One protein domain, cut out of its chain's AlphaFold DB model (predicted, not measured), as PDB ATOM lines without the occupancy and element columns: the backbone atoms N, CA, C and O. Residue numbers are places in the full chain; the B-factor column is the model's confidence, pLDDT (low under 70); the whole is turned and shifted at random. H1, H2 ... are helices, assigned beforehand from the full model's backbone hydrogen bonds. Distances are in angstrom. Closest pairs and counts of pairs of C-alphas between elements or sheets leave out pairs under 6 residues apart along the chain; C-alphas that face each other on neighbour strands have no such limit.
ATOM      1  N   ALA A 156     368.837 362.195 625.891       64.12
ATOM      2  CA  ALA A 156     370.172 361.593 625.969       64.12
ATOM      3  C   ALA A 156     371.108 361.949 624.789       64.12
ATOM      4  O   ALA A 156     372.330 361.870 624.926       64.12
ATOM      5  N   MET A 157     370.558 362.356 623.639       83.12
ATOM      6  CA  MET A 157     371.321 362.699 622.428       83.12
ATOM      7  C   MET A 157     371.489 364.208 622.189       83.12
ATOM      8  O   MET A 157     372.062 364.598 621.170       83.12
ATOM      9  N   THR A 158     371.031 365.077 623.095       92.00
ATOM     10  CA  THR A 158     371.193 366.529 622.914       92.00
ATOM     11  C   THR A 158     372.671 366.926 623.062       92.00
ATOM     12  O   THR A 158     373.237 366.744 624.141       92.00
ATOM     13  N   PRO A 159     373.338 367.487 622.033       95.00
ATOM     14  CA  PRO A 159     374.731 367.909 622.155       95.00
ATOM     15  C   PRO A 159     374.862 369.092 623.119       95.00
ATOM     16  O   PRO A 159     374.016 369.991 623.140       95.00
ATOM     17  N   CYS A 160     375.947 369.150 623.895       96.25
ATOM     18  CA  CYS A 160     376.175 370.285 624.785       96.25
ATOM     19  C   CYS A 160     376.356 371.579 623.960       96.25
ATOM     20  O   CYS A 160     377.268 371.642 623.128       96.25
ATOM     21  N   PRO A 161     375.576 372.652 624.202       95.56
ATOM     22  CA  PRO A 161     375.605 373.863 623.369       95.56
ATOM     23  C   PRO A 161     376.973 374.571 623.363       95.56
ATOM     24  O   PRO A 161     377.325 375.271 622.410       95.56
ATOM     25  N   VAL A 162     377.784 374.360 624.407       96.88
ATOM     26  CA  VAL A 162     379.111 374.972 624.530       96.88
ATOM     27  C   VAL A 162     380.157 374.314 623.624       96.88
ATOM     28  O   VAL A 162     381.018 375.028 623.133       96.88
ATOM     29  N   CYS A 163     380.118 373.000 623.380       96.81
ATOM     30  CA  CYS A 163     381.180 372.281 622.644       96.81
ATOM     31  C   CYS A 163     380.686 371.423 621.468       96.81
ATOM     32  O   CYS A 163     381.507 370.828 620.774       96.81
ATOM     33  N   ARG A 164     379.364 371.316 621.276       95.00
ATOM     34  CA  ARG A 164     378.677 370.475 620.276       95.00
ATOM     35  C   ARG A 164     378.905 368.959 620.398       95.00
ATOM     36  O   ARG A 164     378.410 368.215 619.558       95.00
ATOM     37  N   LYS A 165     379.581 368.481 621.448       95.75
ATOM     38  CA  LYS A 165     379.765 367.045 621.718       95.75
ATOM     39  C   LYS A 165     378.542 366.437 622.417       95.75
ATOM     40  O   LYS A 165     377.839 367.123 623.159       95.75
ATOM     41  N   VAL A 166     378.326 365.149 622.162       94.69
ATOM     42  CA  VAL A 166     377.372 364.243 622.830       94.69
ATOM     43  C   VAL A 166     378.215 363.256 623.665       94.69
ATOM     44  O   VAL A 166     379.300 362.904 623.195       94.69
ATOM     45  N   PRO A 167     377.787 362.803 624.862       93.62
ATOM     46  CA  PRO A 167     376.546 363.132 625.574       93.62
ATOM     47  C   PRO A 167     376.492 364.578 626.086       93.62
ATOM     48  O   PRO A 167     377.492 365.298 626.099       93.62
ATOM     49  N   PHE A 168     375.306 365.007 626.527       95.06
ATOM     50  CA  PHE A 168     375.148 366.274 627.234       95.06
ATOM     51  C   PHE A 168     375.924 366.251 628.557       95.06
ATOM     52  O   PHE A 168     375.603 365.483 629.459       95.06
ATOM     53  N   HIS A 169     376.905 367.140 628.704       94.94
ATOM     54  CA  HIS A 169     377.571 367.409 629.979       94.94
ATOM     55  C   HIS A 169     377.236 368.820 630.485       94.94
ATOM     56  O   HIS A 169     377.057 369.762 629.700       94.94
ATOM     57  N   TYR A 170     377.207 368.990 631.809       95.38
ATOM     58  CA  TYR A 170     376.965 370.285 632.448       95.38
ATOM     59  C   TYR A 170     377.943 371.366 631.963       95.38
ATOM     60  O   TYR A 170     379.106 371.095 631.661       95.38
ATOM     61  N   ARG A 171     377.484 372.626 631.905       94.81
ATOM     62  CA  ARG A 171     378.259 373.742 631.321       94.81
ATOM     63  C   ARG A 171     379.618 373.963 632.000       94.81
ATOM     64  O   ARG A 171     380.571 374.314 631.315       94.81
ATOM     65  N   TYR A 172     379.713 373.718 633.308       95.75
ATOM     66  CA  TYR A 172     380.953 373.850 634.080       95.75
ATOM     67  C   TYR A 172     381.921 372.663 633.908       95.75
ATOM     68  O   TYR A 172     383.123 372.860 634.048       95.75
ATOM     69  N   LEU A 173     381.426 371.476 633.526       96.62
ATOM     70  CA  LEU A 173     382.237 370.301 633.155       96.62
ATOM     71  C   LEU A 173     382.569 370.258 631.654       96.62
ATOM     72  O   LEU A 173     383.132 369.286 631.158       96.62
ATOM     73  N   CYS A 174     382.199 371.293 630.899       97.94
ATOM     74  CA  CYS A 174     382.444 371.326 629.467       97.94
ATOM     75  C   CYS A 174     383.953 371.358 629.170       97.94
ATOM     76  O   CYS A 174     384.624 372.268 629.663       97.94
ATOM     77  N   PRO A 175     384.492 370.488 628.290       98.00
ATOM     78  CA  PRO A 175     385.911 370.495 627.930       98.00
ATOM     79  C   PRO A 175     386.429 371.854 627.439       98.00
ATOM     80  O   PRO A 175     387.570 372.198 627.710       98.00
ATOM     81  N   VAL A 176     385.588 372.666 626.785       98.25
ATOM     82  CA  VAL A 176     385.939 374.036 626.350       98.25
ATOM     83  C   VAL A 176     386.099 374.997 627.535       98.25
ATOM     84  O   VAL A 176     386.909 375.912 627.471       98.25
ATOM     85  N   VAL A 177     385.347 374.799 628.622       97.94
ATOM     86  CA  VAL A 177     385.447 375.610 629.849       97.94
ATOM     87  C   VAL A 177     386.602 375.121 630.728       97.94
ATOM     88  O   VAL A 177     387.342 375.941 631.272       97.94
ATOM     89  N   LEU A 178     386.799 373.802 630.816       97.50
ATOM     90  CA  LEU A 178     387.906 373.177 631.547       97.50
ATOM     91  C   LEU A 178     389.274 373.449 630.893       97.50
ATOM     92  O   LEU A 178     390.252 373.653 631.605       97.50
ATOM     93  N   ALA A 179     389.336 373.555 629.560       98.00
ATOM     94  CA  ALA A 179     390.529 373.980 628.817       98.00
ATOM     95  C   ALA A 179     390.918 375.463 629.034       98.00
ATOM     96  O   ALA A 179     391.935 375.923 628.515       98.00
ATOM     97  N   GLY A 180     390.150 376.219 629.826       97.81
ATOM     98  CA  GLY A 180     390.540 377.544 630.302       97.81
ATOM     99  C   GLY A 180     390.176 378.705 629.365       97.81
ATOM    100  O   GLY A 180     389.387 378.552 628.431       97.81
ATOM    101  N   PRO A 181     390.701 379.917 629.637       98.25
ATOM    102  CA  PRO A 181     390.184 381.150 629.045       98.25
ATOM    103  C   PRO A 181     390.358 381.201 627.523       98.25
ATOM    104  O   PRO A 181     389.449 381.633 626.829       98.25
ATOM    105  N   GLU A 182     391.478 380.701 627.001       98.12
ATOM    106  CA  GLU A 182     391.796 380.737 625.568       98.12
ATOM    107  C   GLU A 182     390.832 379.870 624.734       98.12
ATOM    108  O   GLU A 182     390.360 380.309 623.686       98.12
ATOM    109  N   ALA A 183     390.430 378.696 625.236       98.19
ATOM    110  CA  ALA A 183     389.417 377.858 624.589       98.19
ATOM    111  C   ALA A 183     388.013 378.496 624.625       98.19
ATOM    112  O   ALA A 183     387.278 378.451 623.634       98.19
ATOM    113  N   ILE A 184     387.653 379.148 625.738       98.19
ATOM    114  CA  ILE A 184     386.395 379.904 625.858       98.19
ATOM    115  C   ILE A 184     386.389 381.106 624.897       98.19
ATOM    116  O   ILE A 184     385.359 381.405 624.295       98.19
ATOM    117  N   GLU A 185     387.527 381.778 624.717       98.19
ATOM    118  CA  GLU A 185     387.689 382.916 623.804       98.19
ATOM    119  C   GLU A 185     387.534 382.505 622.332       98.19
ATOM    120  O   GLU A 185     386.761 383.139 621.610       98.19
ATOM    121  N   VAL A 186     388.154 381.396 621.912       98.19
ATOM    122  CA  VAL A 186     387.949 380.817 620.569       98.19
ATOM    123  C   VAL A 186     386.479 380.449 620.345       98.19
ATOM    124  O   VAL A 186     385.901 380.814 619.320       98.19
ATOM    125  N   ARG A 187     385.824 379.796 621.315       97.62
ATOM    126  CA  ARG A 187     384.407 379.423 621.182       97.62
ATOM    127  C   ARG A 187     383.471 380.635 621.177       97.62
ATOM    128  O   ARG A 187     382.466 380.619 620.474       97.62
ATOM    129  N   LEU A 188     383.786 381.704 621.910       97.94
ATOM    130  CA  LEU A 188     383.040 382.967 621.841       97.94
ATOM    131  C   LEU A 188     383.176 383.645 620.470       97.94
ATOM    132  O   LEU A 188     382.193 384.207 619.978       97.94
ATOM    133  N   ALA A 189     384.351 383.572 619.838       97.75
ATOM    134  CA  ALA A 189     384.549 384.042 618.469       97.75
ATOM    135  C   ALA A 189     383.737 383.201 617.464       97.75
ATOM    136  O   ALA A 189     383.047 383.768 616.621       97.75
ATOM    137  N   GLU A 190     383.720 381.872 617.609       96.88
ATOM    138  CA  GLU A 190     382.891 380.979 616.786       96.88
ATOM    139  C   GLU A 190     381.394 381.330 616.912       96.88
ATOM    140  O   GLU A 190     380.771 381.706 615.920       96.88
ATOM    141  N   LEU A 191     380.844 381.330 618.136       96.56
ATOM    142  CA  LEU A 191     379.427 381.628 618.413       96.56
ATOM    143  C   LEU A 191     378.978 383.006 617.894       96.56
ATOM    144  O   LEU A 191     377.833 383.168 617.469       96.56
ATOM    145  N   THR A 192     379.865 384.008 617.927       95.88
ATOM    146  CA  THR A 192     379.567 385.345 617.386       95.88
ATOM    147  C   THR A 192     379.718 385.420 615.867       95.88
ATOM    148  O   THR A 192     378.929 386.117 615.231       95.88
ATOM    149  N   SER A 193     380.650 384.670 615.268       96.50
ATOM    150  CA  SER A 193     380.791 384.566 613.806       96.50
ATOM    151  C   SER A 193     379.625 383.824 613.142       96.50
ATOM    152  O   SER A 193     379.193 384.196 612.054       96.50
ATOM    153  N   GLU A 194     379.056 382.830 613.827       95.56
ATOM    154  CA  GLU A 194     377.922 382.024 613.360       95.56
ATOM    155  C   GLU A 194     376.569 382.752 613.512       95.56
ATOM    156  O   GLU A 194     375.519 382.229 613.141       95.56
ATOM    157  N   GLY A 195     376.565 383.970 614.075       94.38
ATOM    158  CA  GLY A 195     375.348 384.749 614.331       94.38
ATOM    159  C   GLY A 195     374.383 384.071 615.312       94.38
ATOM    160  O   GLY A 195     373.173 384.314 615.261       94.38
ATOM    161  N   GLN A 196     374.895 383.184 616.172       84.56
ATOM    162  CA  GLN A 196     374.077 382.255 616.942       84.56
ATOM    163  C   GLN A 196     373.261 382.997 618.015       84.56
ATOM    164  O   GLN A 196     373.780 383.813 618.777       84.56
ATOM    165  N   ARG A 197     371.945 382.747 618.045       80.00
ATOM    166  CA  ARG A 197     370.971 383.620 618.734       80.00
ATOM    167  C   ARG A 197     370.981 383.531 620.262       80.00
ATOM    168  O   ARG A 197     370.402 384.405 620.906       80.00
ATOM    169  N   ASP A 198     371.652 382.536 620.841       94.25
ATOM    170  CA  ASP A 198     371.713 382.310 622.289       94.25
ATOM    171  C   ASP A 198     372.609 383.337 623.004       94.25
ATOM    172  O   ASP A 198     373.705 383.030 623.483       94.25
ATOM    173  N   ARG A 199     372.114 384.575 623.134       95.56
ATOM    174  CA  ARG A 199     372.772 385.647 623.903       95.56
ATOM    175  C   ARG A 199     373.147 385.188 625.313       95.56
ATOM    176  O   ARG A 199     374.289 385.373 625.720       95.56
ATOM    177  N   GLY A 200     372.251 384.466 625.992       96.62
ATOM    178  CA  GLY A 200     372.509 383.894 627.318       96.62
ATOM    179  C   GLY A 200     373.619 382.828 627.357       96.62
ATOM    180  O   GLY A 200     374.265 382.663 628.389       96.62
ATOM    181  N   LEU A 201     373.902 382.126 626.250       96.25
ATOM    182  CA  LEU A 201     375.064 381.227 626.151       96.25
ATOM    183  C   LEU A 201     376.360 382.036 626.011       96.25
ATOM    184  O   LEU A 201     377.340 381.758 626.699       96.25
ATOM    185  N   VAL A 202     376.346 383.068 625.162       97.31
ATOM    186  CA  VAL A 202     377.472 383.992 624.955       97.31
ATOM    187  C   VAL A 202     377.795 384.774 626.237       97.31
ATOM    188  O   VAL A 202     378.960 384.941 626.586       97.31
ATOM    189  N   GLU A 203     376.787 385.221 626.982       97.56
ATOM    190  CA  GLU A 203     376.939 385.905 628.273       97.56
ATOM    191  C   GLU A 203     377.430 384.952 629.371       97.56
ATOM    192  O   GLU A 203     378.385 385.275 630.080       97.56
ATOM    193  N   SER A 204     376.879 383.734 629.446       96.94
ATOM    194  CA  SER A 204     377.367 382.677 630.342       96.94
ATOM    195  C   SER A 204     378.843 382.344 630.081       96.94
ATOM    196  O   SER A 204     379.631 382.263 631.023       96.94
ATOM    197  N   LEU A 205     379.263 382.235 628.816       97.94
ATOM    198  CA  LEU A 205     380.663 381.985 628.465       97.94
ATOM    199  C   LEU A 205     381.572 383.189 628.738       97.94
ATOM    200  O   LEU A 205     382.687 382.993 629.217       97.94
ATOM    201  N   LYS A 206     381.105 384.432 628.555       98.00
ATOM    202  CA  LYS A 206     381.835 385.634 629.005       98.00
ATOM    203  C   LYS A 206     382.039 385.648 630.527       98.00
ATOM    204  O   LYS A 206     383.112 386.034 630.988       98.00
ATOM    205  N   ALA A 207     381.062 385.182 631.309       98.00
ATOM    206  CA  ALA A 207     381.207 385.033 632.757       98.00
ATOM    207  C   ALA A 207     382.219 383.928 633.133       98.00
ATOM    208  O   ALA A 207     383.076 384.149 633.993       98.00
ATOM    209  N   HIS A 208     382.195 382.776 632.448       97.94
ATOM    210  CA  HIS A 208     383.205 381.724 632.627       97.94
ATOM    211  C   HIS A 208     384.618 382.199 632.245       97.94
ATOM    212  O   HIS A 208     385.550 381.972 633.012       97.94
ATOM    213  N   LEU A 209     384.775 382.930 631.136       98.25
ATOM    214  CA  LEU A 209     386.023 383.594 630.732       98.25
ATOM    215  C   LEU A 209     386.517 384.541 631.831       98.25
ATOM    216  O   LEU A 209     387.685 384.483 632.218       98.25
ATOM    217  N   ALA A 210     385.640 385.382 632.387       98.19
ATOM    218  CA  ALA A 210     385.997 386.294 633.469       98.19
ATOM    219  C   ALA A 210     386.448 385.545 634.740       98.19
ATOM    220  O   ALA A 210     387.459 385.928 635.337       98.19
ATOM    221  N   LYS A 211     385.771 384.450 635.128       97.88
ATOM    222  CA  LYS A 211     386.205 383.587 636.246       97.88
ATOM    223  C   LYS A 211     387.552 382.912 635.941       97.88
ATOM    224  O   LYS A 211     388.443 382.945 636.786       97.88
ATOM    225  N   ALA A 212     387.745 382.390 634.730       97.06
ATOM    226  CA  ALA A 212     388.981 381.735 634.303       97.06
ATOM    227  C   ALA A 212     390.180 382.701 634.257       97.06
ATOM    228  O   ALA A 212     391.252 382.375 634.766       97.06
ATOM    229  N   ARG A 213     390.006 383.926 633.737       97.38
ATOM    230  CA  ARG A 213     391.044 384.973 633.765       97.38
ATOM    231  C   ARG A 213     391.361 385.436 635.195       97.38
ATOM    232  O   ARG A 213     392.535 385.631 635.509       97.38
ATOM    233  N   ARG A 214     390.363 385.552 636.086       97.00
ATOM    234  CA  ARG A 214     390.587 385.817 637.525       97.00
ATOM    235  C   ARG A 214     391.389 384.691 638.189       97.00
ATOM    236  O   ARG A 214     392.363 384.984 638.876       97.00
ATOM    237  N   ALA A 215     391.054 383.428 637.922       95.38
ATOM    238  CA  ALA A 215     391.789 382.269 638.433       95.38
ATOM    239  C   ALA A 215     393.231 382.192 637.890       95.38
ATOM    240  O   ALA A 215     394.157 381.948 638.662       95.38
ATOM    241  N   LYS A 216     393.452 382.474 636.593       95.12
ATOM    242  CA  LYS A 216     394.798 382.570 635.991       95.12
ATOM    243  C   LYS A 216     395.620 383.676 636.670       95.12
ATOM    244  O   LYS A 216     396.775 383.438 637.013       95.12
ATOM    245  N   LYS A 217     395.010 384.838 636.960       94.62
ATOM    246  CA  LYS A 217     395.659 385.923 637.719       94.62
ATOM    247  C   LYS A 217     396.008 385.498 639.151       94.62
ATOM    248  O   LYS A 217     397.152 385.685 639.548       94.62
ATOM    249  N   ALA A 218     395.078 384.898 639.896       93.69
ATOM    250  CA  ALA A 218     395.335 384.424 641.260       93.69
ATOM    251  C   ALA A 218     396.521 383.441 641.304       93.69
ATOM    252  O   ALA A 218     397.507 383.704 641.988       93.69
ATOM    253  N   LYS A 219     396.491 382.390 640.471       92.19
ATOM    254  CA  LYS A 219     397.580 381.402 640.373       92.19
ATOM    255  C   LYS A 219     398.923 382.023 639.960       92.19
ATOM    256  O   LYS A 219     399.959 381.599 640.457       92.19
TER     257      LYS A 219
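AT A GLANCE: This is residues 156 to 219 of the 1095 residues of an uncharacterized protein of Wolfiporia cocos (strain MD-104) (UniProt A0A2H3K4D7). What shape do these atoms make? They make a helical hairpin of H2 and the longer H3, side by side, with the short helix H1 and the winding stretch of residues 156 to 174 on one side of it. How is it built along the printed part? The printed part has 64 residues with three named helices in the order H1, H2, H3 and no named strand, and its class is all helix. How spread out is it? It is compact, with a radius of gyration of the C-alphas of 11.8 A, and only just elongated, with spans of 37 by 25 by 16 A.

HOW THE PARTS SIT: What does the first helix meet? H1, residues 175 to 178, touches H2, residues 181 to 193, which meets it with residues 183 to 187 alone; the closest C-alphas, of Val 176 and Ala 183, are 5.5 A apart. H1 is close to but not clearly touching H3, residues 199 to 219, where the closest C-alphas, of Val 177 and His 208, are 7.1 A apart. How do the two longer helices stand? H2 and H3 form a helical hairpin: they touch at a shallow tilt of 20 degrees, opposite ways, and their closest C-alphas, of Pro 181 and Leu 209, are 5.1 A apart. What do the backbones show? In H2 and H3 every O i to N i+4 pair is within hydrogen-bond range, while H1 is too short for such a pair.

IN THESE COORDINATES: Where do the helices begin? H1, residues 175 to 178, begins at C-alpha 175 at (385.911, 370.495, 627.930) and is 4.9 A long from first to last C-alpha. H2, residues 181 to 193, is 18.2 A long. Where does the last one end? H3, residues 199 to 219, is 30.1 A long and ends at C-alpha 219 at (397.580, 381.402, 640.373).

THE WHOLE: How large is it? The two C-alphas farthest apart, of Met 157 and Ala 218, are 37.5 A apart. Are there cuts or long links? The printed part has no cut, and the links H1 to H2 and H2 to H3 are tight. Where is confidence low? Residue 156 is under 70, and the mean pLDDT of the printed part is 95.4.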